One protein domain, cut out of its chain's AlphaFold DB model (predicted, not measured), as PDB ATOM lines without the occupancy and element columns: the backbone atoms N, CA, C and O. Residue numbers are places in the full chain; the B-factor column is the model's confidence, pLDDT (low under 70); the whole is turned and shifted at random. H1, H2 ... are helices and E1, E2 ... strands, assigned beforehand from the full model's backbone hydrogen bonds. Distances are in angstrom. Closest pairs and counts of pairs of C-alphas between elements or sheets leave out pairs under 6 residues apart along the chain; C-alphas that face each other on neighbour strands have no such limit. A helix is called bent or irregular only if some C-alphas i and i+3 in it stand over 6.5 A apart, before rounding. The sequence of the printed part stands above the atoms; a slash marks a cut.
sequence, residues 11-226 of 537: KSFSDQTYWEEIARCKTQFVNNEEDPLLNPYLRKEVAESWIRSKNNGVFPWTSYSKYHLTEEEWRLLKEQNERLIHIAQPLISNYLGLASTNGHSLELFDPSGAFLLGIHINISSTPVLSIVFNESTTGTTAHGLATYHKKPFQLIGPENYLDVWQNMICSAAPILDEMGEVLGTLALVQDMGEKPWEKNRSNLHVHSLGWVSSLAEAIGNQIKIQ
ATOM      1  N   LYS A  11     160.485 186.298 180.448       52.62
ATOM      2  CA  LYS A  11     161.249 187.152 181.362       52.62
ATOM      3  C   LYS A  11     161.678 188.498 180.756       52.62
ATOM      4  O   LYS A  11     161.733 189.487 181.468       52.62
ATOM      5  N   SER A  12     161.950 188.547 179.453       57.19
ATOM      6  CA  SER A  12     162.287 189.783 178.722       57.19
ATOM      7  C   SER A  12     161.043 190.655 178.487       57.19
ATOM      8  O   SER A  12     161.125 191.878 178.486       57.19
ATOM      9  N   PHE A  13     159.865 190.030 178.353       58.78
ATOM     10  CA  PHE A  13     158.578 190.723 178.208       58.78
ATOM     11  C   PHE A  13     158.083 191.395 179.497       58.78
ATOM     12  O   PHE A  13     157.295 192.336 179.435       58.78
ATOM     13  N   SER A  14     158.508 190.901 180.662       57.75
ATOM     14  CA  SER A  14     158.010 191.332 181.976       57.75
ATOM     15  C   SER A  14     158.939 192.302 182.713       57.75
ATOM     16  O   SER A  14     158.543 192.839 183.748       57.75
ATOM     17  N   ASP A  15     160.138 192.555 182.185       69.00
ATOM     18  CA  ASP A  15     161.143 193.425 182.797       69.00
ATOM     19  C   ASP A  15     161.048 194.856 182.252       69.00
ATOM     20  O   ASP A  15     161.472 195.130 181.134       69.00
ATOM     21  N   GLN A  16     160.516 195.786 183.047       72.06
ATOM     22  CA  GLN A  16     160.427 197.208 182.692       72.06
ATOM     23  C   GLN A  16     161.794 197.805 182.304       72.06
ATOM     24  O   GLN A  16     161.869 198.635 181.395       72.06
ATOM     25  N   THR A  17     162.872 197.319 182.924       77.81
ATOM     26  CA  THR A  17     164.251 197.757 182.666       77.81
ATOM     27  C   THR A  17     164.654 197.502 181.216       77.81
ATOM     28  O   THR A  17     165.281 198.351 180.594       77.81
ATOM     29  N   TYR A  18     164.243 196.368 180.637       78.38
ATOM     30  CA  TYR A  18     164.542 196.014 179.246       78.38
ATOM     31  C   TYR A  18     164.014 197.072 178.263       78.38
ATOM     32  O   TYR A  18     164.722 197.516 177.360       78.38
ATOM     33  N   TRP A  19     162.777 197.526 178.469       79.50
ATOM     34  CA  TRP A  19     162.108 198.489 177.595       79.50
ATOM     35  C   TRP A  19     162.712 199.887 177.699       79.50
ATOM     36  O   TRP A  19     162.923 200.555 176.683       79.50
ATOM     37  N   GLU A  20     162.985 200.328 178.927       83.38
ATOM     38  CA  GLU A  20     163.568 201.639 179.204       83.38
ATOM     39  C   GLU A  20     165.004 201.735 178.678       83.38
ATOM     40  O   GLU A  20     165.353 202.732 178.044       83.38
ATOM     41  N   GLU A  21     165.809 200.683 178.850       87.31
ATOM     42  CA  GLU A  21     167.189 200.641 178.361       87.31
ATOM     43  C   GLU A  21     167.260 200.648 176.828       87.31
ATOM     44  O   GLU A  21     168.075 201.381 176.266       87.31
ATOM     45  N   ILE A  22     166.375 199.926 176.126       88.56
ATOM     46  CA  ILE A  22     166.326 199.962 174.652       88.56
ATOM     47  C   ILE A  22     165.859 201.333 174.145       88.56
ATOM     48  O   ILE A  22     166.426 201.863 173.186       88.56
ATOM     49  N   ALA A  23     164.852 201.942 174.780       87.31
ATOM     50  CA  ALA A  23     164.387 203.280 174.407       87.31
ATOM     51  C   ALA A  23     165.465 204.355 174.648       87.31
ATOM     52  O   ALA A  23     165.660 205.242 173.805       87.31
ATOM     53  N   ARG A  24     166.209 204.253 175.762       89.62
ATOM     54  CA  ARG A  24     167.356 205.124 176.057       89.62
ATOM     55  C   ARG A  24     168.456 204.937 175.015       89.62
ATOM     56  O   ARG A  24     168.863 205.922 174.401       89.62
ATOM     57  N   CYS A  25     168.842 203.689 174.754       91.94
ATOM     58  CA  CYS A  25     169.837 203.325 173.747       91.94
ATOM     59  C   CYS A  25     169.481 203.894 172.373       91.94
ATOM     60  O   CYS A  25     170.317 204.523 171.738       91.94
ATOM     61  N   LYS A  26     168.219 203.773 171.932       91.94
ATOM     62  CA  LYS A  26     167.772 204.358 170.659       91.94
ATOM     63  C   LYS A  26     168.011 205.865 170.606       91.94
ATOM     64  O   LYS A  26     168.539 206.368 169.617       91.94
ATOM     65  N   THR A  27     167.636 206.575 171.667       89.69
ATOM     66  CA  THR A  27     167.796 208.034 171.751       89.69
ATOM     67  C   THR A  27     169.275 208.427 171.675       89.69
ATOM     68  O   THR A  27     169.648 209.280 170.869       89.69
ATOM     69  N   GLN A  28     170.132 207.751 172.447       91.94
ATOM     70  CA  GLN A  28     171.580 207.992 172.477       91.94
ATOM     71  C   GLN A  28     172.246 207.621 171.144       91.94
ATOM     72  O   GLN A  28     173.027 208.398 170.593       91.94
ATOM     73  N   PHE A  29     171.876 206.484 170.557       94.00
ATOM     74  CA  PHE A  29     172.355 206.040 169.251       94.00
ATOM     75  C   PHE A  29     172.046 207.055 168.151       94.00
ATOM     76  O   PHE A  29     172.924 207.400 167.353       94.00
ATOM     77  N   VAL A  30     170.819 207.577 168.088       89.25
ATOM     78  CA  VAL A  30     170.457 208.558 167.056       89.25
ATOM     79  C   VAL A  30     171.278 209.842 167.202       89.25
ATOM     80  O   VAL A  30     171.757 210.358 166.188       89.25
ATOM     81  N   ASN A  31     171.573 210.263 168.433       89.12
ATOM     82  CA  ASN A  31     172.432 211.412 168.737       89.12
ATOM     83  C   ASN A  31     173.944 211.148 168.561       89.12
ATOM     84  O   ASN A  31     174.739 212.071 168.711       89.12
ATOM     85  N   ASN A  32     174.348 209.933 168.159       89.62
ATOM     86  CA  ASN A  32     175.749 209.482 168.061       89.62
ATOM     87  C   ASN A  32     176.485 209.413 169.414       89.62
ATOM     88  O   ASN A  32     177.700 209.587 169.466       89.62
ATOM     89  N   GLU A  33     175.756 209.166 170.499       88.62
ATOM     90  CA  GLU A  33     176.294 209.095 171.864       88.62
ATOM     91  C   GLU A  33     176.572 207.654 172.325       88.62
ATOM     92  O   GLU A  33     177.384 207.446 173.224       88.62
ATOM     93  N   GLU A  34     175.930 206.656 171.708       90.69
ATOM     94  CA  GLU A  34     176.070 205.234 172.046       90.69
ATOM     95  C   GLU A  34     176.108 204.370 170.774       90.69
ATOM     96  O   GLU A  34     175.419 204.661 169.793       90.69
ATOM     97  N   ASP A  35     176.912 203.302 170.789       91.88
ATOM     98  CA  ASP A  35     176.876 202.255 169.763       91.88
ATOM     99  C   ASP A  35     175.860 201.173 170.178       91.88
ATOM    100  O   ASP A  35     176.078 200.495 171.189       91.88
ATOM    101  N   PRO A  36     174.767 200.966 169.417       92.50
ATOM    102  CA  PRO A  36     173.726 200.006 169.762       92.50
ATOM    103  C   PRO A  36     174.239 198.560 169.808       92.50
ATOM    104  O   PRO A  36     173.615 197.726 170.458       92.50
ATOM    105  N   LEU A  37     175.376 198.249 169.169       92.62
ATOM    106  CA  LEU A  37     176.006 196.924 169.238       92.62
ATOM    107  C   LEU A  37     176.608 196.609 170.613       92.62
ATOM    108  O   LEU A  37     176.851 195.439 170.913       92.62
ATOM    109  N   LEU A  38     176.869 197.630 171.432       91.56
ATOM    110  CA  LEU A  38     177.428 197.476 172.775       91.56
ATOM    111  C   LEU A  38     176.346 197.354 173.854       91.56
ATOM    112  O   LEU A  38     176.666 197.046 175.004       91.56
ATOM    113  N   ASN A  39     175.077 197.580 173.505       87.19
ATOM    114  CA  ASN A  39     173.990 197.557 174.470       87.19
ATOM    115  C   ASN A  39     173.569 196.108 174.800       87.19
ATOM    116  O   ASN A  39     173.146 195.379 173.903       87.19
ATOM    117  N   PRO A  40     173.619 195.672 176.075       85.44
ATOM    118  CA  PRO A  40     173.361 194.278 176.448       85.44
ATOM    119  C   PRO A  40     171.884 193.865 176.346       85.44
ATOM    120  O   PRO A  40     171.587 192.671 176.386       85.44
ATOM    121  N   TYR A  41     170.962 194.825 176.226       84.75
ATOM    122  CA  TYR A  41     169.526 194.572 176.095       84.75
ATOM    123  C   TYR A  41     169.074 194.502 174.631       84.75
ATOM    124  O   TYR A  41     167.991 193.990 174.350       84.75
ATOM    125  N   LEU A  42     169.897 194.968 173.686       85.94
ATOM    126  CA  LEU A  42     169.564 194.986 172.266       85.94
ATOM    127  C   LEU A  42     170.200 193.798 171.536       85.94
ATOM    128  O   LEU A  42     171.399 193.543 171.622       85.94
ATOM    129  N   ARG A  43     169.390 193.057 170.775       88.88
ATOM    130  CA  ARG A  43     169.886 191.936 169.965       88.88
ATOM    131  C   ARG A  43     170.766 192.450 168.831       88.88
ATOM    132  O   ARG A  43     170.427 193.439 168.180       88.88
ATOM    133  N   LYS A  44     171.849 191.725 168.541       91.88
ATOM    134  CA  LYS A  44     172.835 192.105 167.522       91.88
ATOM    135  C   LYS A  44     172.195 192.366 166.155       91.88
ATOM    136  O   LYS A  44     172.464 193.402 165.561       91.88
ATOM    137  N   GLU A  45     171.311 191.487 165.682       93.88
ATOM    138  CA  GLU A  45     170.642 191.666 164.384       93.88
ATOM    139  C   GLU A  45     169.771 192.936 164.328       93.88
ATOM    140  O   GLU A  45     169.694 193.596 163.290       93.88
ATOM    141  N   VAL A  46     169.148 193.314 165.453       93.88
ATOM    142  CA  VAL A  46     168.336 194.538 165.563       93.88
ATOM    143  C   VAL A  46     169.239 195.772 165.568       93.88
ATOM    144  O   VAL A  46     168.987 196.705 164.812       93.88
ATOM    145  N   ALA A  47     170.328 195.753 166.341       94.94
ATOM    146  CA  ALA A  47     171.323 196.825 166.366       94.94
ATOM    147  C   ALA A  47     171.959 197.067 164.983       94.94
ATOM    148  O   ALA A  47     172.048 198.208 164.529       94.94
ATOM    149  N   GLU A  48     172.338 196.003 164.266       96.50
ATOM    150  CA  GLU A  48     172.857 196.101 162.895       96.50
ATOM    151  C   GLU A  48     171.828 196.727 161.941       96.50
ATOM    152  O   GLU A  48     172.173 197.579 161.121       96.50
ATOM    153  N   SER A  49     170.554 196.346 162.066       96.62
ATOM    154  CA  SER A  49     169.464 196.926 161.277       96.62
ATOM    155  C   SER A  49     169.195 198.393 161.625       96.62
ATOM    156  O   SER A  49     168.937 199.194 160.724       96.62
ATOM    157  N   TRP A  50     169.321 198.790 162.894       96.00
ATOM    158  CA  TRP A  50     169.221 200.192 163.316       96.00
ATOM    159  C   TRP A  50     170.329 201.046 162.696       96.00
ATOM    160  O   TRP A  50     170.063 202.151 162.218       96.00
ATOM    161  N   ILE A  51     171.557 200.518 162.653       95.75
ATOM    162  CA  ILE A  51     172.700 201.157 161.987       95.75
ATOM    163  C   ILE A  51     172.420 201.335 160.494       95.75
ATOM    164  O   ILE A  51     172.562 202.446 159.980       95.75
ATOM    165  N   ARG A  52     171.958 200.285 159.799       95.81
ATOM    166  CA  ARG A  52     171.572 200.382 158.378       95.81
ATOM    167  C   ARG A  52     170.448 201.397 158.156       95.81
ATOM    168  O   ARG A  52     170.556 202.227 157.259       95.81
ATOM    169  N   SER A  53     169.431 201.398 159.014       93.69
ATOM    170  CA  SER A  53     168.297 202.330 158.944       93.69
ATOM    171  C   SER A  53     168.734 203.791 159.086       93.69
ATOM    172  O   SER A  53     168.349 204.640 158.280       93.69
ATOM    173  N   LYS A  54     169.612 204.078 160.056       93.31
ATOM    174  CA  LYS A  54     170.200 205.411 160.241       93.31
ATOM    175  C   LYS A  54     171.061 205.821 159.045       93.31
ATOM    176  O   LYS A  54     170.956 206.952 158.578       93.31
ATOM    177  N   ASN A  55     171.877 204.904 158.520       93.31
ATOM    178  CA  ASN A  55     172.719 205.148 157.344       93.31
ATOM    179  C   ASN A  55     171.892 205.434 156.080       93.31
ATOM    180  O   ASN A  55     172.323 206.218 155.239       93.31
ATOM    181  N   ASN A  56     170.685 204.870 155.976       90.81
ATOM    182  CA  ASN A  56     169.721 205.188 154.919       90.81
ATOM    183  C   ASN A  56     168.978 206.524 155.141       90.81
ATOM    184  O   ASN A  56     168.136 206.910 154.332       90.81
ATOM    185  N   GLY A  57     169.277 207.253 156.222       89.31
ATOM    186  CA  GLY A  57     168.690 208.561 156.516       89.31
ATOM    187  C   GLY A  57     167.277 208.506 157.103       89.31
ATOM    188  O   GLY A  57     166.542 209.494 156.993       89.31
ATOM    189  N   VAL A  58     166.890 207.374 157.701       89.00
ATOM    190  CA  VAL A  58     165.647 207.239 158.472       89.00
ATOM    191  C   VAL A  58     165.921 207.640 159.922       89.00
ATOM    192  O   VAL A  58     166.922 207.225 160.498       89.00
ATOM    193  N   PHE A  59     165.020 208.417 160.530       88.75
ATOM    194  CA  PHE A  59     165.083 208.796 161.949       88.75
ATOM    195  C   PHE A  59     163.813 208.347 162.695       88.75
ATOM    196  O   PHE A  59     162.738 208.390 162.089       88.75
ATOM    197  N   PRO A  60     163.877 207.971 163.989       85.44
ATOM    198  CA  PRO A  60     162.731 207.389 164.702       85.44
ATOM    199  C   PRO A  60     161.458 208.243 164.753       85.44
ATOM    200  O   PRO A  60     160.357 207.701 164.718       85.44
ATOM    201  N   TRP A  61     161.590 209.570 164.770       83.56
ATOM    202  CA  TRP A  61     160.468 210.518 164.812       83.56
ATOM    203  C   TRP A  61     159.907 210.891 163.428       83.56
ATOM    204  O   TRP A  61     159.084 211.800 163.317       83.56
ATOM    205  N   THR A  62     160.355 210.241 162.349       72.25
ATOM    206  CA  THR A  62     159.892 210.558 160.987       72.25
ATOM    207  C   THR A  62     158.428 210.144 160.803       72.25
ATOM    208  O   THR A  62     158.068 208.989 161.029       72.25
ATOM    209  N   SER A  63     157.575 211.074 160.358       60.19
ATOM    210  CA  SER A  63     156.163 210.817 160.048       60.19
ATOM    211  C   SER A  63     156.018 210.174 158.660       60.19
ATOM    212  O   SER A  63     155.704 210.851 157.691       60.19
ATOM    213  N   TYR A  64     156.248 208.861 158.586       62.34
ATOM    214  CA  TYR A  64     156.078 207.997 157.405       62.34
ATOM    215  C   TYR A  64     157.015 208.265 156.199       62.34
ATOM    216  O   TYR A  64     157.698 209.281 156.102       62.34
ATOM    217  N   SER A  65     157.110 207.246 155.335       60.66
ATOM    218  CA  SER A  65     158.062 207.066 154.223       60.66
ATOM    219  C   SER A  65     158.217 208.279 153.287       60.66
ATOM    220  O   SER A  65     157.250 208.964 152.975       60.66
ATOM    221  N   LYS A  66     159.427 208.483 152.738       60.59
ATOM    222  CA  LYS A  66     159.686 209.441 151.639       60.59
ATOM    223  C   LYS A  66     159.216 208.942 150.263       60.59
ATOM    224  O   LYS A  66     159.152 209.734 149.328       60.59
ATOM    225  N   TYR A  67     158.952 207.644 150.129       71.56
ATOM    226  CA  TYR A  67     158.640 206.977 148.867       71.56
ATOM    227  C   TYR A  67     157.268 206.304 148.917       71.56
ATOM    228  O   TYR A  67     156.973 205.550 149.851       71.56
ATOM    229  N   HIS A  68     156.471 206.563 147.883       78.75
ATOM    230  CA  HIS A  68     155.170 205.957 147.649       78.75
ATOM    231  C   HIS A  68     155.141 205.389 146.233       78.75
ATOM    232  O   HIS A  68     155.481 206.096 145.286       78.75
ATOM    233  N   LEU A  69     154.713 204.138 146.103       82.12
ATOM    234  CA  LEU A  69     154.415 203.510 144.826       82.12
ATOM    235  C   LEU A  69     153.309 204.293 144.120       82.12
ATOM    236  O   LEU A  69     152.276 204.623 144.712       82.12
ATOM    237  N   THR A  70     153.525 204.550 142.838       86.56
ATOM    238  CA  THR A  70     152.474 204.986 141.923       86.56
ATOM    239  C   THR A  70     151.442 203.871 141.729       86.56
ATOM    240  O   THR A  70     151.694 202.697 142.003       86.56
ATOM    241  N   GLU A  71     150.255 204.221 141.232       83.81
ATOM    242  CA  GLU A  71     149.197 203.241 140.955       83.81
ATOM    243  C   GLU A  71     149.637 202.182 139.926       83.81
ATOM    244  O   GLU A  71     149.307 201.005 140.063       83.81
ATOM    245  N   GLU A  72     150.433 202.583 138.930       87.44
ATOM    246  CA  GLU A  72     150.981 201.680 137.915       87.44
ATOM    247  C   GLU A  72     152.011 200.711 138.508       87.44
ATOM    248  O   GLU A  72     151.908 199.502 138.292       87.44
ATOM    249  N   GLU A  73     152.954 201.208 139.315       88.19
ATOM    250  CA  GLU A  73     153.932 200.366 140.013       88.19
ATOM    251  C   GLU A  73     153.246 199.378 140.957       88.19
ATOM    252  O   GLU A  73     153.608 198.203 140.994       88.19
ATOM    253  N   TRP A  74     152.217 199.825 141.680       84.50
ATOM    254  CA  TRP A  74     151.442 198.958 142.561       84.50
ATOM    255  C   TRP A  74     150.692 197.866 141.786       84.50
ATOM    256  O   TRP A  74     150.668 196.709 142.215       84.50
ATOM    257  N   ARG A  75     150.117 198.192 140.619       86.19
ATOM    258  CA  ARG A  75     149.446 197.203 139.762       86.19
ATOM    259  C   ARG A  75     150.428 196.160 139.229       86.19
ATOM    260  O   ARG A  75     150.147 194.969 139.321       86.19
ATOM    261  N   LEU A  76     151.585 196.591 138.729       90.44
ATOM    262  CA  LEU A  76     152.632 195.689 138.237       90.44
ATOM    263  C   LEU A  76     153.166 194.783 139.351       90.44
ATOM    264  O   LEU A  76     153.327 193.583 139.147       90.44
ATOM    265  N   LEU A  77     153.377 195.336 140.546       90.12
ATOM    266  CA  LEU A  77     153.779 194.574 141.726       90.12
ATOM    267  C   LEU A  77     152.749 193.482 142.061       90.12
ATOM    268  O   LEU A  77     153.114 192.341 142.354       90.12
ATOM    269  N   LYS A  78     151.455 193.809 141.993       87.06
ATOM    270  CA  LYS A  78     150.359 192.856 142.202       87.06
ATOM    271  C   LYS A  78     150.321 191.756 141.149       87.06
ATOM    272  O   LYS A  78     150.147 190.602 141.523       87.06
ATOM    273  N   GLU A  79     150.502 192.100 139.876       92.31
ATOM    274  CA  GLU A  79     150.565 191.139 138.766       92.31
ATOM    275  C   GLU A  79     151.760 190.183 138.935       92.31
ATOM    276  O   GLU A  79     151.603 188.967 138.855       92.31
ATOM    277  N   GLN A  80     152.943 190.704 139.278       94.12
ATOM    278  CA  GLN A  80     154.142 189.889 139.516       94.12
ATOM    279  C   GLN A  80     153.982 188.916 140.692       94.12
ATOM    280  O   GLN A  80     154.541 187.820 140.674       94.12
ATOM    281  N   ASN A  81     153.203 189.299 141.705       93.75
ATOM    282  CA  ASN A  81     152.968 188.505 142.910       93.75
ATOM    283  C   ASN A  81     151.604 187.792 142.914       93.75
ATOM    284  O   ASN A  81     151.193 187.273 143.953       93.75
ATOM    285  N   GLU A  82     150.895 187.737 141.779       93.50
ATOM    286  CA  GLU A  82     149.517 187.232 141.696       93.50
ATOM    287  C   GLU A  82     149.388 185.821 142.278       93.50
ATOM    288  O   GLU A  82     148.500 185.547 143.087       93.50
ATOM    289  N   ARG A  83     150.329 184.939 141.932       92.25
ATOM    290  CA  ARG A  83     150.357 183.552 142.409       92.25
ATOM    291  C   ARG A  83     150.498 183.465 143.930       92.25
ATOM    292  O   ARG A  83     149.732 182.752 144.575       92.25
ATOM    293  N   LEU A  84     151.456 184.199 144.499       94.69
ATOM    294  CA  LEU A  84     151.680 184.247 145.945       94.69
ATOM    295  C   LEU A  84     150.428 184.768 146.663       94.69
ATOM    296  O   LEU A  84     149.983 184.167 147.637       94.69
ATOM    297  N   ILE A  85     149.831 185.845 146.147       93.38
ATOM    298  CA  ILE A  85     148.611 186.447 146.693       93.38
ATOM    299  C   ILE A  85     147.458 185.445 146.659       93.38
ATOM    300  O   ILE A  85     146.810 185.235 147.681       93.38
ATOM    301  N   HIS A  86     147.222 184.802 145.514       93.69
ATOM    302  CA  HIS A  86     146.129 183.854 145.325       93.69
ATOM    303  C   HIS A  86     146.205 182.678 146.311       93.69
ATOM    304  O   HIS A  86     145.194 182.292 146.897       93.69
ATOM    305  N   ILE A  87     147.407 182.143 146.536       93.38
ATOM    306  CA  ILE A  87     147.637 181.015 147.449       93.38
ATOM    307  C   ILE A  87     147.551 181.455 148.914       93.38
ATOM    308  O   ILE A  87     146.961 180.759 149.743       93.38
ATOM    309  N   ALA A  88     148.123 182.612 149.248       92.94
ATOM    310  CA  ALA A  88     148.148 183.117 150.615       92.94
ATOM    311  C   ALA A  88     146.771 183.609 151.091       92.94
ATOM    312  O   ALA A  88     146.442 183.480 152.269       92.94
ATOM    313  N   GLN A  89     145.942 184.147 150.193       91.25
ATOM    314  CA  GLN A  89     144.670 184.782 150.531       91.25
ATOM    315  C   GLN A  89     143.689 183.922 151.336       91.25
ATOM    316  O   GLN A  89     143.215 184.418 152.364       91.25
ATOM    317  N   PRO A  90     143.360 182.674 150.957       90.81
ATOM    318  CA  PRO A  90     142.443 181.852 151.747       90.81
ATOM    319  C   PRO A  90     143.013 181.513 153.131       90.81
ATOM    320  O   PRO A  90     142.278 181.521 154.116       90.81
ATOM    321  N   LEU A  91     144.323 181.274 153.224       88.88
ATOM    322  CA  LEU A  91     145.012 180.952 154.476       88.88
ATOM    323  C   LEU A  91     145.024 182.153 155.436       88.88
ATOM    324  O   LEU A  91     144.666 182.016 156.606       88.88
ATOM    325  N   ILE A  92     145.345 183.341 154.918       86.94
ATOM    326  CA  ILE A  92     145.314 184.606 155.664       86.94
ATOM    327  C   ILE A  92     143.882 184.946 156.096       86.94
ATOM    328  O   ILE A  92     143.656 185.314 157.246       86.94
ATOM    329  N   SER A  93     142.897 184.789 155.207       83.75
ATOM    330  CA  SER A  93     141.493 185.127 155.495       83.75
ATOM    331  C   SER A  93     140.882 184.218 156.561       83.75
ATOM    332  O   SER A  93     140.207 184.704 157.467       83.75
ATOM    333  N   ASN A  94     141.161 182.913 156.496       82.50
ATOM    334  CA  ASN A  94     140.733 181.960 157.519       82.50
ATOM    335  C   ASN A  94     141.316 182.314 158.890       82.50
ATOM    336  O   ASN A  94     140.615 182.237 159.895       82.50
ATOM    337  N   TYR A  95     142.583 182.737 158.931       77.69
ATOM    338  CA  TYR A  95     143.223 183.167 160.168       77.69
ATOM    339  C   TYR A  95     142.610 184.461 160.716       77.69
ATOM    340  O   TYR A  95     142.246 184.528 161.890       77.69
ATOM    341  N   LEU A  96     142.436 185.479 159.870       71.12
ATOM    342  CA  LEU A  96     141.831 186.750 160.275       71.12
ATOM    343  C   LEU A  96     140.401 186.561 160.794       71.12
ATOM    344  O   LEU A  96     140.036 187.196 161.779       71.12
ATOM    345  N   GLY A  97     139.629 185.639 160.209       67.25
ATOM    346  CA  GLY A  97     138.297 185.275 160.703       67.25
ATOM    347  C   GLY A  97     138.288 184.668 162.114       67.25
ATOM    348  O   GLY A  97     137.266 184.734 162.793       67.25
ATOM    349  N   LEU A  98     139.414 184.110 162.574       67.38
ATOM    350  CA  LEU A  98     139.590 183.582 163.932       67.38
ATOM    351  C   LEU A  98     140.207 184.612 164.898       67.38
ATOM    352  O   LEU A  98     139.981 184.523 166.102       67.38
ATOM    353  N   ALA A  99     140.979 185.577 164.388       61.69
ATOM    354  CA  ALA A  99     141.764 186.532 165.182       61.69
ATOM    355  C   ALA A  99     141.121 187.931 165.331       61.69
ATOM    356  O   ALA A  99     141.577 188.737 166.150       61.69
ATOM    357  N   SER A 100     140.062 188.239 164.571       54.59
ATOM    358  CA  SER A 100     139.493 189.591 164.419       54.59
ATOM    359  C   SER A 100     138.892 190.225 165.680       54.59
ATOM    360  O   SER A 100     138.531 191.397 165.649       54.59
ATOM    361  N   THR A 101     138.780 189.506 166.799       55.56
ATOM    362  CA  THR A 101     138.246 190.068 168.053       55.56
ATOM    363  C   THR A 101     139.301 190.754 168.929       55.56
ATOM    364  O   THR A 101     138.922 191.436 169.875       55.56
ATOM    365  N   ASN A 102     140.602 190.602 168.632       58.03
ATOM    366  CA  ASN A 102     141.683 190.936 169.576       58.03
ATOM    367  C   ASN A 102     142.691 191.993 169.075       58.03
ATOM    368  O   ASN A 102     143.783 192.077 169.629       58.03
ATOM    369  N   GLY A 103     142.388 192.765 168.024       64.94
ATOM    370  CA  GLY A 103     143.286 193.838 167.561       64.94
ATOM    371  C   GLY A 103     144.622 193.343 166.986       64.94
ATOM    372  O   GLY A 103     145.666 193.912 167.291       64.94
ATOM    373  N   HIS A 104     144.591 192.282 166.170       76.31
ATOM    374  CA  HIS A 104     145.747 191.774 165.418       76.31
ATOM    375  C   HIS A 104     145.583 192.042 163.913       76.31
ATOM    376  O   HIS A 104     144.485 191.859 163.381       76.31
ATOM    377  N   SER A 105     146.660 192.436 163.229       80.50
ATOM    378  CA  SER A 105     146.743 192.476 161.767       80.50
ATOM    379  C   SER A 105     147.661 191.387 161.252       80.50
ATOM    380  O   SER A 105     148.724 191.149 161.812       80.50
ATOM    381  N   LEU A 106     147.257 190.742 160.160       86.25
ATOM    382  CA  LEU A 106     148.097 189.812 159.417       86.25
ATOM    383  C   LEU A 106     148.321 190.389 158.024       86.25
ATOM    384  O   LEU A 106     147.361 190.677 157.308       86.25
ATOM    385  N   GLU A 107     149.587 190.560 157.675       89.31
ATOM    386  CA  GLU A 107     150.049 191.353 156.545       89.31
ATOM    387  C   GLU A 107     151.093 190.557 155.762       89.31
ATOM    388  O   GLU A 107     151.988 189.932 156.327       89.31
ATOM    389  N   LEU A 108     150.960 190.549 154.445       92.75
ATOM    390  CA  LEU A 108     151.853 189.891 153.509       92.75
ATOM    391  C   LEU A 108     152.596 190.963 152.726       92.75
ATOM    392  O   LEU A 108     151.966 191.826 152.114       92.75
ATOM    393  N   PHE A 109     153.916 190.850 152.701       94.06
ATOM    394  CA  PHE A 109     154.815 191.737 151.981       94.06
ATOM    395  C   PHE A 109     155.559 190.979 150.889       94.06
ATOM    396  O   PHE A 109     155.836 189.786 151.034       94.06
ATOM    397  N   ASP A 110     155.904 191.671 149.810       94.50
ATOM    398  CA  ASP A 110     156.883 191.172 148.850       94.50
ATOM    399  C   ASP A 110     158.314 191.262 149.445       94.50
ATOM    400  O   ASP A 110     158.514 191.831 150.528       94.50
ATOM    401  N   PRO A 111     159.343 190.743 148.754       95.00
ATOM    402  CA  PRO A 111     160.726 190.821 149.229       95.00
ATOM    403  C   PRO A 111     161.294 192.249 149.325       95.00
ATOM    404  O   PRO A 111     162.274 192.463 150.038       95.00
ATOM    405  N   SER A 112     160.714 193.234 148.629       92.81
ATOM    406  CA  SER A 112     161.134 194.641 148.729       92.81
ATOM    407  C   SER A 112     160.556 195.364 149.957       92.81
ATOM    408  O   SER A 112     161.037 196.442 150.332       92.81
ATOM    409  N   GLY A 113     159.559 194.754 150.607       90.75
ATOM    410  CA  GLY A 113     158.824 195.306 151.741       90.75
ATOM    411  C   GLY A 113     157.527 196.018 151.345       90.75
ATOM    412  O   GLY A 113     156.919 196.686 152.179       90.75
ATOM    413  N   ALA A 114     157.092 195.916 150.093       90.12
ATOM    414  CA  ALA A 114     155.823 196.441 149.617       90.12
ATOM    415  C   ALA A 114     154.655 195.571 150.094       90.12
ATOM    416  O   ALA A 114     154.697 194.341 150.048       90.12
ATOM    417  N   PHE A 115     153.588 196.221 150.556       88.12
ATOM    418  CA  PHE A 115     152.403 195.534 151.053       88.12
ATOM    419  C   PHE A 115     151.617 194.871 149.910       88.12
ATOM    420  O   PHE A 115     151.173 195.531 148.968       88.12
ATOM    421  N   LEU A 116     151.381 193.563 150.030       87.75
ATOM    422  CA  LEU A 116     150.617 192.771 149.071       87.75
ATOM    423  C   LEU A 116     149.201 192.484 149.569       87.75
ATOM    424  O   LEU A 116     148.243 192.718 148.837       87.75
ATOM    425  N   LEU A 117     149.011 191.942 150.769       84.56
ATOM    426  CA  LEU A 117     147.697 191.447 151.200       84.56
ATOM    427  C   LEU A 117     147.561 191.464 152.721       84.56
ATOM    428  O   LEU A 117     148.523 191.178 153.414       84.56
ATOM    429  N   GLY A 118     146.369 191.733 153.251       76.94
ATOM    430  CA  GLY A 118     146.118 191.684 154.692       76.94
ATOM    431  C   GLY A 118     145.116 192.725 155.165       76.94
ATOM    432  O   GLY A 118     144.554 193.475 154.366       76.94
ATOM    433  N   ILE A 119     144.917 192.779 156.479       71.62
ATOM    434  CA  ILE A 119     144.256 193.894 157.165       71.62
ATOM    435  C   ILE A 119     145.356 194.611 157.921       71.62
ATOM    436  O   ILE A 119     146.042 193.938 158.667       71.62
ATOM    437  N   HIS A 120     145.511 195.923 157.757       65.25
ATOM    438  CA  HIS A 120     146.494 196.712 158.502       65.25
ATOM    439  C   HIS A 120     145.797 197.454 159.650       65.25
ATOM    440  O   HIS A 120     144.749 198.073 159.440       65.25
ATOM    441  N   ILE A 121     146.352 197.410 160.865       56.34
ATOM    442  CA  ILE A 121     145.776 198.114 162.021       56.34
ATOM    443  C   ILE A 121     146.041 199.625 161.915       56.34
ATOM    444  O   ILE A 121     147.168 200.058 161.687       56.34
ATOM    445  N   ASN A 122     144.973 200.407 162.107       51.94
ATOM    446  CA  ASN A 122     144.961 201.807 162.550       51.94
ATOM    447  C   ASN A 122     145.766 202.839 161.722       51.94
ATOM    448  O   ASN A 122     146.632 203.529 162.251       51.94
ATOM    449  N   ILE A 123     145.426 203.026 160.436       49.22
ATOM    450  CA  ILE A 123     145.824 204.225 159.669       49.22
ATOM    451  C   ILE A 123     144.605 204.767 158.914       49.22
ATOM    452  O   ILE A 123     144.108 204.160 157.970       49.22
ATOM    453  N   SER A 124     144.105 205.920 159.353       40.19
ATOM    454  CA  SER A 124     142.815 206.492 158.951       40.19
ATOM    455  C   SER A 124     142.872 207.524 157.812       40.19
ATOM    456  O   SER A 124     141.861 208.172 157.559       40.19
ATOM    457  N   SER A 125     143.994 207.729 157.108       43.31
ATOM    458  CA  SER A 125     144.040 208.814 156.095       43.31
ATOM    459  C   SER A 125     145.072 208.728 154.959       43.31
ATOM    460  O   SER A 125     145.126 209.638 154.136       43.31
ATOM    461  N   THR A 126     145.811 207.626 154.802       42.91
ATOM    462  CA  THR A 126     146.714 207.422 153.646       42.91
ATOM    463  C   THR A 126     146.546 205.994 153.137       42.91
ATOM    464  O   THR A 126     146.497 205.092 153.976       42.91
ATOM    465  N   PRO A 127     146.456 205.722 151.818       53.53
ATOM    466  CA  PRO A 127     146.430 204.348 151.341       53.53
ATOM    467  C   PRO A 127     147.796 203.708 151.622       53.53
ATOM    468  O   PRO A 127     148.745 203.856 150.852       53.53
ATOM    469  N   VAL A 128     147.865 202.989 152.747       57.81
ATOM    470  CA  VAL A 128     148.967 202.122 153.210       57.81
ATOM    471  C   VAL A 128     149.535 201.268 152.072       57.81
ATOM    472  O   VAL A 128     150.730 201.005 152.024       57.81
ATOM    473  N   LEU A 129     148.679 200.931 151.103       62.44
ATOM    474  CA  LEU A 129     148.976 200.203 149.869       62.44
ATOM    475  C   LEU A 129     150.129 200.791 149.040       62.44
ATOM    476  O   LEU A 129     150.785 200.050 148.319       62.44
ATOM    477  N   SER A 130     150.373 202.101 149.128       67.88
ATOM    478  CA  SER A 130     151.440 202.771 148.372       67.88
ATOM    479  C   SER A 130     152.793 202.768 149.088       67.88
ATOM    480  O   SER A 130     153.797 203.120 148.482       67.88
ATOM    481  N   ILE A 131     152.861 202.405 150.370       76.75
ATOM    482  CA  ILE A 131     154.097 202.515 151.150       76.75
ATOM    483  C   ILE A 131     154.890 201.211 151.050       76.75
ATOM    484  O   ILE A 131     154.366 200.121 151.274       76.75
ATOM    485  N   VAL A 132     156.183 201.338 150.755       87.25
ATOM    486  CA  VAL A 132     157.153 200.246 150.893       87.25
ATOM    487  C   VAL A 132     157.734 200.316 152.299       87.25
ATOM    488  O   VAL A 132     158.210 201.371 152.708       87.25
ATOM    489  N   PHE A 133     157.700 199.215 153.042       88.12
ATOM    490  CA  PHE A 133     158.177 199.109 154.418       88.12
ATOM    491  C   PHE A 133     159.517 198.379 154.456       88.12
ATOM    492  O   PHE A 133     159.563 197.150 154.476       88.12
ATOM    493  N   ASN A 134     160.619 199.120 154.480       90.81
ATOM    494  CA  ASN A 134     161.960 198.557 154.593       90.81
ATOM    495  C   ASN A 134     162.898 199.501 155.366       90.81
ATOM    496  O   ASN A 134     162.510 200.593 155.785       90.81
ATOM    497  N   GLU A 135     164.157 199.096 155.533       92.38
ATOM    498  CA  GLU A 135     165.154 199.860 156.296       92.38
ATOM    499  C   GLU A 135     165.458 201.248 155.711       92.38
ATOM    500  O   GLU A 135     166.023 202.087 156.407       92.38
ATOM    501  N   SER A 136     165.100 201.515 154.452       89.88
ATOM    502  CA  SER A 136     165.309 202.818 153.807       89.88
ATOM    503  C   SER A 136     164.115 203.769 153.911       89.88
ATOM    504  O   SER A 136     164.274 204.976 153.742       89.88
ATOM    505  N   THR A 137     162.926 203.249 154.220       87.88
ATOM    506  CA  THR A 137     161.676 204.022 154.260       87.88
ATOM    507  C   THR A 137     161.086 204.121 155.661       87.88
ATOM    508  O   THR A 137     160.663 205.196 156.079       87.88
ATOM    509  N   THR A 138     161.066 203.007 156.394       88.00
ATOM    510  CA  THR A 138     160.448 202.876 157.721       88.00
ATOM    511  C   THR A 138     161.425 202.383 158.783       88.00
ATOM    512  O   THR A 138     161.052 202.229 159.939       88.00
ATOM    513  N   GLY A 139     162.679 202.137 158.407       91.38
ATOM    514  CA  GLY A 139     163.693 201.588 159.297       91.38
ATOM    515  C   GLY A 139     163.440 200.117 159.633       91.38
ATOM    516  O   GLY A 139     162.758 199.403 158.898       91.38
ATOM    517  N   THR A 140     164.016 199.655 160.739       94.19
ATOM    518  CA  THR A 140     163.935 198.265 161.202       94.19
ATOM    519  C   THR A 140     162.501 197.822 161.476       94.19
ATOM    520  O   THR A 140     161.836 198.335 162.381       94.19
ATOM    521  N   THR A 141     162.074 196.808 160.723       92.38
ATOM    522  CA  THR A 141     160.792 196.107 160.841       92.38
ATOM    523  C   THR A 141     161.015 194.598 160.950       92.38
ATOM    524  O   THR A 141     162.032 194.068 160.490       92.38
ATOM    525  N   ALA A 142     160.061 193.880 161.551       93.31
ATOM    526  CA  ALA A 142     160.183 192.432 161.732       93.31
ATOM    527  C   ALA A 142     160.221 191.692 160.389       93.31
ATOM    528  O   ALA A 142     161.042 190.794 160.210       93.31
ATOM    529  N   HIS A 143     159.381 192.090 159.426       94.50
ATOM    530  CA  HIS A 143     159.376 191.482 158.096       94.50
ATOM    531  C   HIS A 143     160.633 191.811 157.293       94.50
ATOM    532  O   HIS A 143     161.134 190.946 156.579       94.50
ATOM    533  N   GLY A 144     161.189 193.018 157.444       95.31
ATOM    534  CA  GLY A 144     162.460 193.393 156.824       95.31
ATOM    535  C   GLY A 144     163.608 192.513 157.321       95.31
ATOM    536  O   GLY A 144     164.341 191.936 156.520       95.31
ATOM    537  N   LEU A 145     163.704 192.319 158.640       96.25
ATOM    538  CA  LEU A 145     164.682 191.408 159.244       96.25
ATOM    539  C   LEU A 145     164.469 189.954 158.814       96.25
ATOM    540  O   LEU A 145     165.436 189.267 158.477       96.25
ATOM    541  N   ALA A 146     163.216 189.493 158.794       96.50
ATOM    542  CA  ALA A 146     162.878 188.136 158.382       96.50
ATOM    543  C   ALA A 146     163.253 187.857 156.920       96.50
ATOM    544  O   ALA A 146     163.785 186.790 156.612       96.50
ATOM    545  N   THR A 147     163.053 188.846 156.049       96.81
ATOM    546  CA  THR A 147     163.455 188.803 154.638       96.81
ATOM    547  C   THR A 147     164.979 188.782 154.504       96.81
ATOM    548  O   THR A 147     165.527 187.891 153.862       96.81
ATOM    549  N   TYR A 148     165.681 189.712 155.163       96.06
ATOM    550  CA  TYR A 148     167.138 189.858 155.064       96.06
ATOM    551  C   TYR A 148     167.898 188.620 155.559       96.06
ATOM    552  O   TYR A 148     168.855 188.168 154.935       96.06
ATOM    553  N   HIS A 149     167.466 188.049 156.682       95.50
ATOM    554  CA  HIS A 149     168.128 186.900 157.299       95.50
ATOM    555  C   HIS A 149     167.529 185.546 156.900       95.50
ATOM    556  O   HIS A 149     168.039 184.519 157.351       95.50
ATOM    557  N   LYS A 150     166.447 185.529 156.110       96.12
ATOM    558  CA  LYS A 150     165.739 184.312 155.675       96.12
ATOM    559  C   LYS A 150     165.320 183.391 156.834       96.12
ATOM    560  O   LYS A 150     165.336 182.169 156.711       96.12
ATOM    561  N   LYS A 151     164.948 183.973 157.978       94.88
ATOM    562  CA  LYS A 151     164.486 183.250 159.179       94.88
ATOM    563  C   LYS A 151     163.384 184.041 159.894       94.88
ATOM    564  O   LYS A 151     163.303 185.247 159.687       94.88
ATOM    565  N   PRO A 152     162.539 183.417 160.730       94.75
ATOM    566  CA  PRO A 152     161.538 184.152 161.497       94.75
ATOM    567  C   PRO A 152     162.161 185.168 162.465       94.75
ATOM    568  O   PRO A 152     163.188 184.894 163.086       94.75
ATOM    569  N   PHE A 153     161.516 186.325 162.616       92.44
ATOM    570  CA  PHE A 153     161.909 187.384 163.546       92.44
ATOM    571  C   PHE A 153     160.704 187.938 164.292       92.44
ATOM    572  O   PHE A 153     159.623 188.089 163.735       92.44
ATOM    573  N   GLN A 154     160.916 188.309 165.548       90.38
ATOM    574  CA  GLN A 154     159.942 189.046 166.341       90.38
ATOM    575  C   GLN A 154     160.592 190.327 166.855       90.38
ATOM    576  O   GLN A 154     161.689 190.243 167.408       90.38
ATOM    577  N   LEU A 155     159.940 191.473 166.664       89.31
ATOM    578  CA  LEU A 155     160.305 192.769 167.237       89.31
ATOM    579  C   LEU A 155     159.267 193.195 168.265       89.31
ATOM    580  O   LEU A 155     158.065 193.017 168.057       89.31
ATOM    581  N   ILE A 156     159.742 193.771 169.361       84.12
ATOM    582  CA  ILE A 156     158.906 194.128 170.498       84.12
ATOM    583  C   ILE A 156     159.125 195.595 170.847       84.12
ATOM    584  O   ILE A 156     160.219 196.021 171.217       84.12
ATOM    585  N   GLY A 157     158.055 196.374 170.709       84.44
ATOM    586  CA  GLY A 157     157.970 197.763 171.121       84.44
ATOM    587  C   GLY A 157     159.147 198.631 170.677       84.44
ATOM    588  O   GLY A 157     159.298 198.819 169.470       84.44
ATOM    589  N   PRO A 158     159.982 199.164 171.598       87.69
ATOM    590  CA  PRO A 158     161.138 199.998 171.285       87.69
ATOM    591  C   PRO A 158     162.144 199.389 170.313       87.69
ATOM    592  O   PRO A 158     162.895 200.155 169.723       87.69
ATOM    593  N   GLU A 159     162.160 198.071 170.101       90.44
ATOM    594  CA  GLU A 159     162.997 197.450 169.067       90.44
ATOM    595  C   GLU A 159     162.586 197.846 167.638       90.44
ATOM    596  O   GLU A 159     163.439 197.927 166.750       90.44
ATOM    597  N   ASN A 160     161.295 198.123 167.407       89.69
ATOM    598  CA  ASN A 160     160.834 198.714 166.152       89.69
ATOM    599  C   ASN A 160     161.485 200.086 165.993       89.69
ATOM    600  O   ASN A 160     161.502 200.867 166.943       89.69
ATOM    601  N   TYR A 161     162.023 200.403 164.814       91.38
ATOM    602  CA  TYR A 161     162.864 201.595 164.672       91.38
ATOM    603  C   TYR A 161     162.105 202.901 164.933       91.38
ATOM    604  O   TYR A 161     162.551 203.708 165.749       91.38
ATOM    605  N   LEU A 162     160.943 203.087 164.296       88.81
ATOM    606  CA  LEU A 162     160.144 204.308 164.439       88.81
ATOM    607  C   LEU A 162     159.369 204.367 165.754       88.81
ATOM    608  O   LEU A 162     158.851 203.364 166.246       88.81
ATOM    609  N   ASP A 163     159.209 205.587 166.260       85.62
ATOM    610  CA  ASP A 163     158.535 205.864 167.526       85.62
ATOM    611  C   ASP A 163     157.040 205.542 167.475       85.62
ATOM    612  O   ASP A 163     156.471 205.056 168.452       85.62
ATOM    613  N   VAL A 164     156.426 205.708 166.299       81.31
ATOM    614  CA  VAL A 164     155.018 205.361 166.051       81.31
ATOM    615  C   VAL A 164     154.722 203.866 166.240       81.31
ATOM    616  O   VAL A 164     153.578 203.503 166.491       81.31
ATOM    617  N   TRP A 165     155.742 203.002 166.170       82.19
ATOM    618  CA  TRP A 165     155.611 201.547 166.320       82.19
ATOM    619  C   TRP A 165     156.065 201.031 167.692       82.19
ATOM    620  O   TRP A 165     156.063 199.824 167.926       82.19
ATOM    621  N   GLN A 166     156.427 201.914 168.629       81.06
ATOM    622  CA  GLN A 166     156.910 201.504 169.956       81.06
ATOM    623  C   GLN A 166     155.861 200.785 170.814       81.06
ATOM    624  O   GLN A 166     156.225 200.127 171.787       81.06
ATOM    625  N   ASN A 167     154.580 200.884 170.453       79.62
ATOM    626  CA  ASN A 167     153.483 200.184 171.126       79.62
ATOM    627  C   ASN A 167     153.102 198.863 170.427       79.62
ATOM    628  O   ASN A 167     152.099 198.257 170.793       79.62
ATOM    629  N   MET A 168     153.881 198.404 169.439       82.56
ATOM    630  CA  MET A 168     153.554 197.217 168.640       82.56
ATOM    631  C   MET A 168     154.463 196.025 168.940       82.56
ATOM    632  O   MET A 168     155.662 196.175 169.193       82.56
ATOM    633  N   ILE A 169     153.904 194.820 168.828       84.69
ATOM    634  CA  ILE A 169     154.666 193.576 168.677       84.69
ATOM    635  C   ILE A 169     154.485 193.094 167.244       84.69
ATOM    636  O   ILE A 169     153.361 192.924 166.781       84.69
ATOM    637  N   CYS A 170     155.595 192.846 166.558       88.50
ATOM    638  CA  CYS A 170     155.604 192.420 165.166       88.50
ATOM    639  C   CYS A 170     156.312 191.069 165.069       88.50
ATOM    640  O   CYS A 170     157.517 190.989 165.296       88.50
ATOM    641  N   SER A 171     155.584 190.011 164.721       91.25
ATOM    642  CA  SER A 171     156.140 188.682 164.446       91.25
ATOM    643  C   SER A 171     156.093 188.413 162.956       91.25
ATOM    644  O   SER A 171     155.017 188.445 162.376       91.25
ATOM    645  N   ALA A 172     157.222 188.101 162.335       94.50
ATOM    646  CA  ALA A 172     157.297 187.850 160.906       94.50
ATOM    647  C   ALA A 172     158.040 186.557 160.576       94.50
ATOM    648  O   ALA A 172     158.978 186.168 161.272       94.50
ATOM    649  N   ALA A 173     157.640 185.912 159.485       96.88
ATOM    650  CA  ALA A 173     158.324 184.752 158.936       96.88
ATOM    651  C   ALA A 173     158.373 184.822 157.404       96.88
ATOM    652  O   ALA A 173     157.371 185.185 156.775       96.88
ATOM    653  N   PRO A 174     159.522 184.483 156.795       97.94
ATOM    654  CA  PRO A 174     159.654 184.482 155.350       97.94
ATOM    655  C   PRO A 174     158.952 183.259 154.754       97.94
ATOM    656  O   PRO A 174     159.006 182.155 155.298       97.94
ATOM    657  N   ILE A 175     158.326 183.457 153.604       98.00
ATOM    658  CA  ILE A 175     157.803 182.401 152.743       98.00
ATOM    659  C   ILE A 175     158.919 182.060 151.763       98.00
ATOM    660  O   ILE A 175     159.324 182.902 150.961       98.00
ATOM    661  N   LEU A 176     159.433 180.836 151.854       95.38
ATOM    662  CA  LEU A 176     160.592 180.396 151.083       95.38
ATOM    663  C   LEU A 176     160.185 179.511 149.904       95.38
ATOM    664  O   LEU A 176     159.307 178.652 150.031       95.38
ATOM    665  N   ASP A 177     160.873 179.681 148.780       92.69
ATOM    666  CA  ASP A 177     160.773 178.780 147.637       92.69
ATOM    667  C   ASP A 177     161.571 177.473 147.845       92.69
ATOM    668  O   ASP A 177     161.952 177.094 148.961       92.69
ATOM    669  N   GLU A 178     161.756 176.710 146.769       87.56
ATOM    670  CA  GLU A 178     162.514 175.452 146.766       87.56
ATOM    671  C   GLU A 178     164.028 175.660 146.906       87.56
ATOM    672  O   GLU A 178     164.716 174.777 147.415       87.56
ATOM    673  N   MET A 179     164.537 176.824 146.496       90.31
ATOM    674  CA  MET A 179     165.951 177.195 146.565       90.31
ATOM    675  C   MET A 179     166.314 177.881 147.892       90.31
ATOM    676  O   MET A 179     167.493 178.076 148.183       90.31
ATOM    677  N   GLY A 180     165.318 178.214 148.719       90.56
ATOM    678  CA  GLY A 180     165.502 178.977 149.951       90.56
ATOM    679  C   GLY A 180     165.544 180.489 149.717       90.56
ATOM    680  O   GLY A 180     166.068 181.228 150.554       90.56
ATOM    681  N   GLU A 181     165.021 180.967 148.590       95.25
ATOM    682  CA  GLU A 181     164.797 182.386 148.330       95.25
ATOM    683  C   GLU A 181     163.453 182.842 148.891       95.25
ATOM    684  O   GLU A 181     162.492 182.077 148.987       95.25
ATOM    685  N   VAL A 182     163.396 184.108 149.306       96.81
ATOM    686  CA  VAL A 182     162.191 184.690 149.899       96.81
ATOM    687  C   VAL A 182     161.245 185.103 148.779       96.81
ATOM    688  O   VAL A 182     161.564 185.991 147.994       96.81
ATOM    689  N   LEU A 183     160.069 184.481 148.730       96.44
ATOM    690  CA  LEU A 183     158.973 184.857 147.831       96.44
ATOM    691  C   LEU A 183     158.181 186.048 148.374       96.44
ATOM    692  O   LEU A 183     157.634 186.843 147.622       96.44
ATOM    693  N   GLY A 184     158.121 186.158 149.695       96.75
ATOM    694  CA  GLY A 184     157.461 187.227 150.425       96.75
ATOM    695  C   GLY A 184     157.543 186.949 151.918       96.75
ATOM    696  O   GLY A 184     158.028 185.897 152.334       96.75
ATOM    697  N   THR A 185     157.060 187.872 152.734       97.38
ATOM    698  CA  THR A 185     157.146 187.751 154.187       97.38
ATOM    699  C   THR A 185     155.794 188.009 154.814       97.38
ATOM    700  O   THR A 185     155.136 189.004 154.525       97.38
ATOM    701  N   LEU A 186     155.382 187.089 155.682       95.38
ATOM    702  CA  LEU A 186     154.156 187.206 156.448       95.38
ATOM    703  C   LEU A 186     154.477 187.856 157.792       95.38
ATOM    704  O   LEU A 186     155.418 187.429 158.456       95.38
ATOM    705  N   ALA A 187     153.704 188.857 158.196       92.75
ATOM    706  CA  ALA A 187     153.864 189.577 159.448       92.75
ATOM    707  C   ALA A 187     152.535 189.669 160.198       92.75
ATOM    708  O   ALA A 187     151.521 190.088 159.650       92.75
ATOM    709  N   LEU A 188     152.556 189.291 161.468       89.19
ATOM    710  CA  LEU A 188     151.488 189.521 162.427       89.19
ATOM    711  C   LEU A 188     151.882 190.715 163.290       89.19
ATOM    712  O   LEU A 188     152.896 190.661 163.990       89.19
ATOM    713  N   VAL A 189     151.078 191.768 163.243       86.88
ATOM    714  CA  VAL A 189     151.254 192.973 164.048       86.88
ATOM    715  C   VAL A 189     150.166 193.004 165.113       86.88
ATOM    716  O   VAL A 189     148.992 192.736 164.854       86.88
ATOM    717  N   GLN A 190     150.577 193.294 166.338       81.75
ATOM    718  CA  GLN A 190     149.717 193.339 167.506       81.75
ATOM    719  C   GLN A 190     149.883 194.678 168.220       81.75
ATOM    720  O   GLN A 190     151.001 195.049 168.581       81.75
ATOM    721  N   ASP A 191     148.763 195.355 168.472       78.31
ATOM    722  CA  ASP A 191     148.720 196.582 169.268       78.31
ATOM    723  C   ASP A 191     148.654 196.252 170.767       78.31
ATOM    724  O   ASP A 191     147.794 195.490 171.219       78.31
ATOM    725  N   MET A 192     149.575 196.816 171.551       74.44
ATOM    726  CA  MET A 192     149.605 196.657 173.010       74.44
ATOM    727  C   MET A 192     148.771 197.716 173.758       74.44
ATOM    728  O   MET A 192     148.616 197.619 174.982       74.44
ATOM    729  N   GLY A 193     148.218 198.711 173.059       70.56
ATOM    730  CA  GLY A 193     147.503 199.852 173.632       70.56
ATOM    731  C   GLY A 193     148.428 200.945 174.190       70.56
ATOM    732  O   GLY A 193     149.631 200.976 173.929       70.56
ATOM    733  N   GLU A 194     147.862 201.877 174.962       66.44
ATOM    734  CA  GLU A 194     148.609 203.001 175.547       66.44
ATOM    735  C   GLU A 194     149.377 202.618 176.827       66.44
ATOM    736  O   GLU A 194     148.977 201.739 177.594       66.44
ATOM    737  N   LYS A 195     150.483 203.331 177.092       64.69
ATOM    738  CA  LYS A 195     151.267 203.202 178.332       64.69
ATOM    739  C   LYS A 195     150.381 203.410 179.584       64.69
ATOM    740  O   LYS A 195     149.563 204.328 179.594       64.69
ATOM    741  N   PRO A 196     150.605 202.670 180.691       57.69
ATOM    742  CA  PRO A 196     151.616 201.633 180.871       57.69
ATOM    743  C   PRO A 196     151.129 200.271 180.358       57.69
ATOM    744  O   PRO A 196     150.129 199.721 180.822       57.69
ATOM    745  N   TRP A 197     151.923 199.697 179.455       63.84
ATOM    746  CA  TRP A 197     151.774 198.387 178.798       63.84
ATOM    747  C   TRP A 197     151.543 197.215 179.767       63.84
ATOM    748  O   TRP A 197     150.993 196.178 179.406       63.84
ATOM    749  N   GLU A 198     151.912 197.398 181.033       56.34
ATOM    750  CA  GLU A 198     151.747 196.435 182.120       56.34
ATOM    751  C   GLU A 198     150.284 196.066 182.402       56.34
ATOM    752  O   GLU A 198     150.011 194.973 182.897       56.34
ATOM    753  N   LYS A 199     149.338 196.955 182.066       53.81
ATOM    754  CA  LYS A 199     147.900 196.721 182.263       53.81
ATOM    755  C   LYS A 199     147.304 195.718 181.269       53.81
ATOM    756  O   LYS A 199     146.264 195.143 181.568       53.81
ATOM    757  N   ASN A 200     147.985 195.460 180.147       56.53
ATOM    758  CA  ASN A 200     147.523 194.591 179.057       56.53
ATOM    759  C   ASN A 200     148.375 193.312 178.900       56.53
ATOM    760  O   ASN A 200     148.349 192.670 177.850       56.53
ATOM    761  N   ARG A 201     149.117 192.903 179.946       54.72
ATOM    762  CA  ARG A 201     150.027 191.733 179.938       54.72
ATOM    763  C   ARG A 201     149.369 190.416 179.509       54.72
ATOM    764  O   ARG A 201     150.049 189.564 178.950       54.72
ATOM    765  N   SER A 202     148.064 190.248 179.732       51.16
ATOM    766  CA  SER A 202     147.308 189.050 179.338       51.16
ATOM    767  C   SER A 202     147.125 188.886 177.825       51.16
ATOM    768  O   SER A 202     146.776 187.793 177.386       51.16
ATOM    769  N   ASN A 203     147.355 189.941 177.036       53.59
ATOM    770  CA  ASN A 203     147.215 189.903 175.580       53.59
ATOM    771  C   ASN A 203     148.532 189.559 174.866       53.59
ATOM    772  O   ASN A 203     148.509 189.301 173.669       53.59
ATOM    773  N   LEU A 204     149.679 189.518 175.557       55.44
ATOM    774  CA  LEU A 204     150.950 189.151 174.928       55.44
ATOM    775  C   LEU A 204     151.004 187.647 174.631       55.44
ATOM    776  O   LEU A 204     151.135 186.817 175.532       55.44
ATOM    777  N   HIS A 205     150.957 187.283 173.351       62.53
ATOM    778  CA  HIS A 205     151.030 185.890 172.923       62.53
ATOM    779  C   HIS A 205     152.469 185.508 172.540       62.53
ATOM    780  O   HIS A 205     152.931 185.758 171.427       62.53
ATOM    781  N   VAL A 206     153.164 184.807 173.444       58.22
ATOM    782  CA  VAL A 206     154.503 184.211 173.211       58.22
ATOM    783  C   VAL A 206     154.509 183.257 171.996       58.22
ATOM    784  O   VAL A 206     155.549 182.971 171.409       58.22
ATOM    785  N   HIS A 207     153.333 182.796 171.565       73.81
ATOM    786  CA  HIS A 207     153.154 181.865 170.450       73.81
ATOM    787  C   HIS A 207     152.992 182.529 169.072       73.81
ATOM    788  O   HIS A 207     153.014 181.818 168.067       73.81
ATOM    789  N   SER A 208     152.894 183.865 168.992       79.94
ATOM    790  CA  SER A 208     152.677 184.600 167.733       79.94
ATOM    791  C   SER A 208     153.734 184.299 166.666       79.94
ATOM    792  O   SER A 208     153.402 184.113 165.497       79.94
ATOM    793  N   LEU A 209     155.010 184.185 167.055       85.19
ATOM    794  CA  LEU A 209     156.084 183.834 166.119       85.19
ATOM    795  C   LEU A 209     155.935 182.407 165.574       85.19
ATOM    796  O   LEU A 209     156.139 182.186 164.383       85.19
ATOM    797  N   GLY A 210     155.544 181.452 166.425       85.88
ATOM    798  CA  GLY A 210     155.297 180.071 166.012       85.88
ATOM    799  C   GLY A 210     154.162 179.981 164.994       85.88
ATOM    800  O   GLY A 210     154.306 179.317 163.977       85.88
ATOM    801  N   TRP A 211     153.075 180.724 165.216       85.44
ATOM    802  CA  TRP A 211     151.932 180.753 164.301       85.44
ATOM    803  C   TRP A 211     152.271 181.335 162.934       85.44
ATOM    804  O   TRP A 211     151.982 180.704 161.920       85.44
ATOM    805  N   VAL A 212     152.910 182.507 162.898       90.25
ATOM    806  CA  VAL A 212     153.315 183.132 161.631       90.25
ATOM    807  C   VAL A 212     154.313 182.250 160.892       90.25
ATOM    808  O   VAL A 212     154.200 182.100 159.681       90.25
ATOM    809  N   SER A 213     155.231 181.604 161.617       92.44
ATOM    810  CA  SER A 213     156.181 180.652 161.030       92.44
ATOM    811  C   SER A 213     155.469 179.456 160.400       92.44
ATOM    812  O   SER A 213     155.714 179.159 159.234       92.44
ATOM    813  N   SER A 214     154.539 178.815 161.117       92.25
ATOM    814  CA  SER A 214     153.765 177.690 160.578       92.25
ATOM    815  C   SER A 214     152.898 178.093 159.385       92.25
ATOM    816  O   SER A 214     152.763 177.325 158.436       92.25
ATOM    817  N   LEU A 215     152.316 179.295 159.405       92.19
ATOM    818  CA  LEU A 215     151.483 179.787 158.312       92.19
ATOM    819  C   LEU A 215     152.319 180.137 157.072       92.19
ATOM    820  O   LEU A 215     151.938 179.768 155.963       92.19
ATOM    821  N   ALA A 216     153.474 180.783 157.247       95.06
ATOM    822  CA  ALA A 216     154.412 181.063 156.161       95.06
ATOM    823  C   ALA A 216     154.963 179.769 155.538       95.06
ATOM    824  O   ALA A 216     155.024 179.652 154.313       95.06
ATOM    825  N   GLU A 217     155.286 178.771 156.363       95.00
ATOM    826  CA  GLU A 217     155.700 177.443 155.901       95.00
ATOM    827  C   GLU A 217     154.580 176.737 155.124       95.00
ATOM    828  O   GLU A 217     154.827 176.186 154.051       95.00
ATOM    829  N   ALA A 218     153.332 176.799 155.603       94.69
ATOM    830  CA  ALA A 218     152.182 176.229 154.904       94.69
ATOM    831  C   ALA A 218     151.956 176.880 153.529       94.69
ATOM    832  O   ALA A 218     151.744 176.169 152.547       94.69
ATOM    833  N   ILE A 219     152.052 178.212 153.438       94.94
ATOM    834  CA  ILE A 219     151.958 178.939 152.162       94.94
ATOM    835  C   ILE A 219     153.102 178.521 151.229       94.94
ATOM    836  O   ILE A 219     152.854 178.180 150.073       94.94
ATOM    837  N   GLY A 220     154.340 178.491 151.733       95.19
ATOM    838  CA  GLY A 220     155.510 178.072 150.959       95.19
ATOM    839  C   GLY A 220     155.363 176.651 150.415       95.19
ATOM    840  O   GLY A 220     155.578 176.411 149.229       95.19
ATOM    841  N   ASN A 221     154.907 175.709 151.242       93.88
ATOM    842  CA  ASN A 221     154.664 174.330 150.822       93.88
ATOM    843  C   ASN A 221     153.538 174.222 149.784       93.88
ATOM    844  O   ASN A 221     153.671 173.462 148.826       93.88
ATOM    845  N   GLN A 222     152.466 175.007 149.917       93.25
ATOM    846  CA  GLN A 222     151.390 175.035 148.927       93.25
ATOM    847  C   GLN A 222     151.884 175.544 147.562       93.25
ATOM    848  O   GLN A 222     151.510 174.984 146.531       93.25
ATOM    849  N   ILE A 223     152.774 176.544 147.548       91.94
ATOM    850  CA  ILE A 223     153.423 177.037 146.323       91.94
ATOM    851  C   ILE A 223     154.266 175.936 145.673       91.94
ATOM    852  O   ILE A 223     154.116 175.688 144.477       91.94
ATOM    853  N   LYS A 224     155.102 175.239 146.455       91.06
ATOM    854  CA  LYS A 224     155.944 174.126 145.976       91.06
ATOM    855  C   LYS A 224     155.108 173.017 145.343       91.06
ATOM    856  O   LYS A 224     155.386 172.568 144.236       91.06
ATOM    857  N   ILE A 225     154.033 172.616 146.018       91.19
ATOM    858  CA  ILE A 225     153.107 171.599 145.514       91.19
ATOM    859  C   ILE A 225     152.490 172.045 144.184       91.19
ATOM    860  O   ILE A 225     152.473 171.274 143.226       91.19
ATOM    861  N   GLN A 226     152.014 173.287 144.097       88.56
ATOM    862  CA  GLN A 226     151.402 173.795 142.874       88.56
ATOM    863  C   GLN A 226     152.413 173.909 141.722       88.56
ATOM    864  O   GLN A 226     152.083 173.548 140.597       88.56
TER     865      GLN A 226
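What this domain is: This is residues 11 to 226 of the 537 residues of an uncharacterized protein of Desulfitobacterium hafniense (strain Y51) (UniProt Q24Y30). A twisted sheet of five strands is the middle layer, with the two longest helices, H8 and H5, side by side over one face and the short helix H6 on the other. Beyond H6, H3 and then H2 stand at one end of the longest axis; H4 and the last residues of H8 stand at the other. The 216 printed residues hold eight named helices and five named strands, in the order H1 H2 H3 H4 H5 E1 E2 H6 E3 E4 E5 H7 H8; the sheet runs E2 E1 E5 E4 E3, all antiparallel, and the class is mixed, helices and strands. The whole is compact, with a radius of gyration of the C-alphas of 16.9 A, and spans 50 by 38 by 37 A.

Where its parts are: Find C-alpha 182 at (162.191, 184.690, 149.899); from there E5, residues 182 to 191, runs 26.4 A. Its neighbours in the sheet are E4, residues 168 to 176, 25.3 A, and E1, residues 104 to 109; look for the edge strands at E3, residues 153 to 156, the neighbour of E4, and E2, residues 115 to 118, the neighbour of E1. H8, residues 208 to 226, runs 27.1 A to C-alpha 226 at (151.402, 173.795, 142.874). H5, residues 82 to 99, 24.7 A, has a kink of 38 degrees near residue 90 and is only just irregular, with C-alphas 87 and 90 6.8 A apart. H6 is residues 142 to 149, H3 44 to 55, H2 16 to 30, 21.8 A, H4 71 to 80 and H1 11 to 14. H7, residues 197 to 203, is irregular: C-alphas 199 and 202 are 8.2 A apart.

How they stand to each other: E3, E4 and E5 form a meander, each strand the antiparallel neighbour of the one before; look for N 155 and O 170 at 2.8 A, and N 171 and O 188 at 2.9 A. E1 and E5 are antiparallel neighbours, with N 107 and O 187 within hydrogen-bond range at 2.8 A, and the hairpin of E1 and E2 has N 108 and O 117 at 2.7 A. H8 lies over E5 and E4, height 8.4 A, its closest C-alphas to E4 being Ile 175 and Ala 216, 5.0 A. On the same face H5 lies over E2 and E1, height 8.7 A. H5, with residues 84 to 91 alone, touches H8, closest at Ala 88 and Ile 219, C-alphas 5.9 A apart. H6 lies over E4 on the opposite face, height 5.3 A, making three layers, helices on both faces of the sheet. H3 and H6 only just touch, with 3 pairs of C-alphas within 8 A, closest Ser 49 and Leu 145, 7.6 A. H2 is close to H3 but not clearly touching, H4 only grazes the sheet, and H1 and H7 are near each other. Every O i to N i+4 pair is within hydrogen-bond range in H2, H3, H4, H6 and H8; H5 has 12 of 14, H7 0 of 3 but 2 of 4 O i to N i+3 pairs, and H1 is too short for an i+4 pair.

The domain as a whole: The C-alphas farthest apart are those of Glu 33 and Gln 226, 52.0 A. The printed part has no cut. The links H2 to H3, H3 to H4, E2 to H6 and E3 to E4 are long. The mean pLDDT of the printed part is 83.3; look for values under 70 at residues 11 to 15, 63 to 66, 97 to 103, 120 to 130 and 194 to 206.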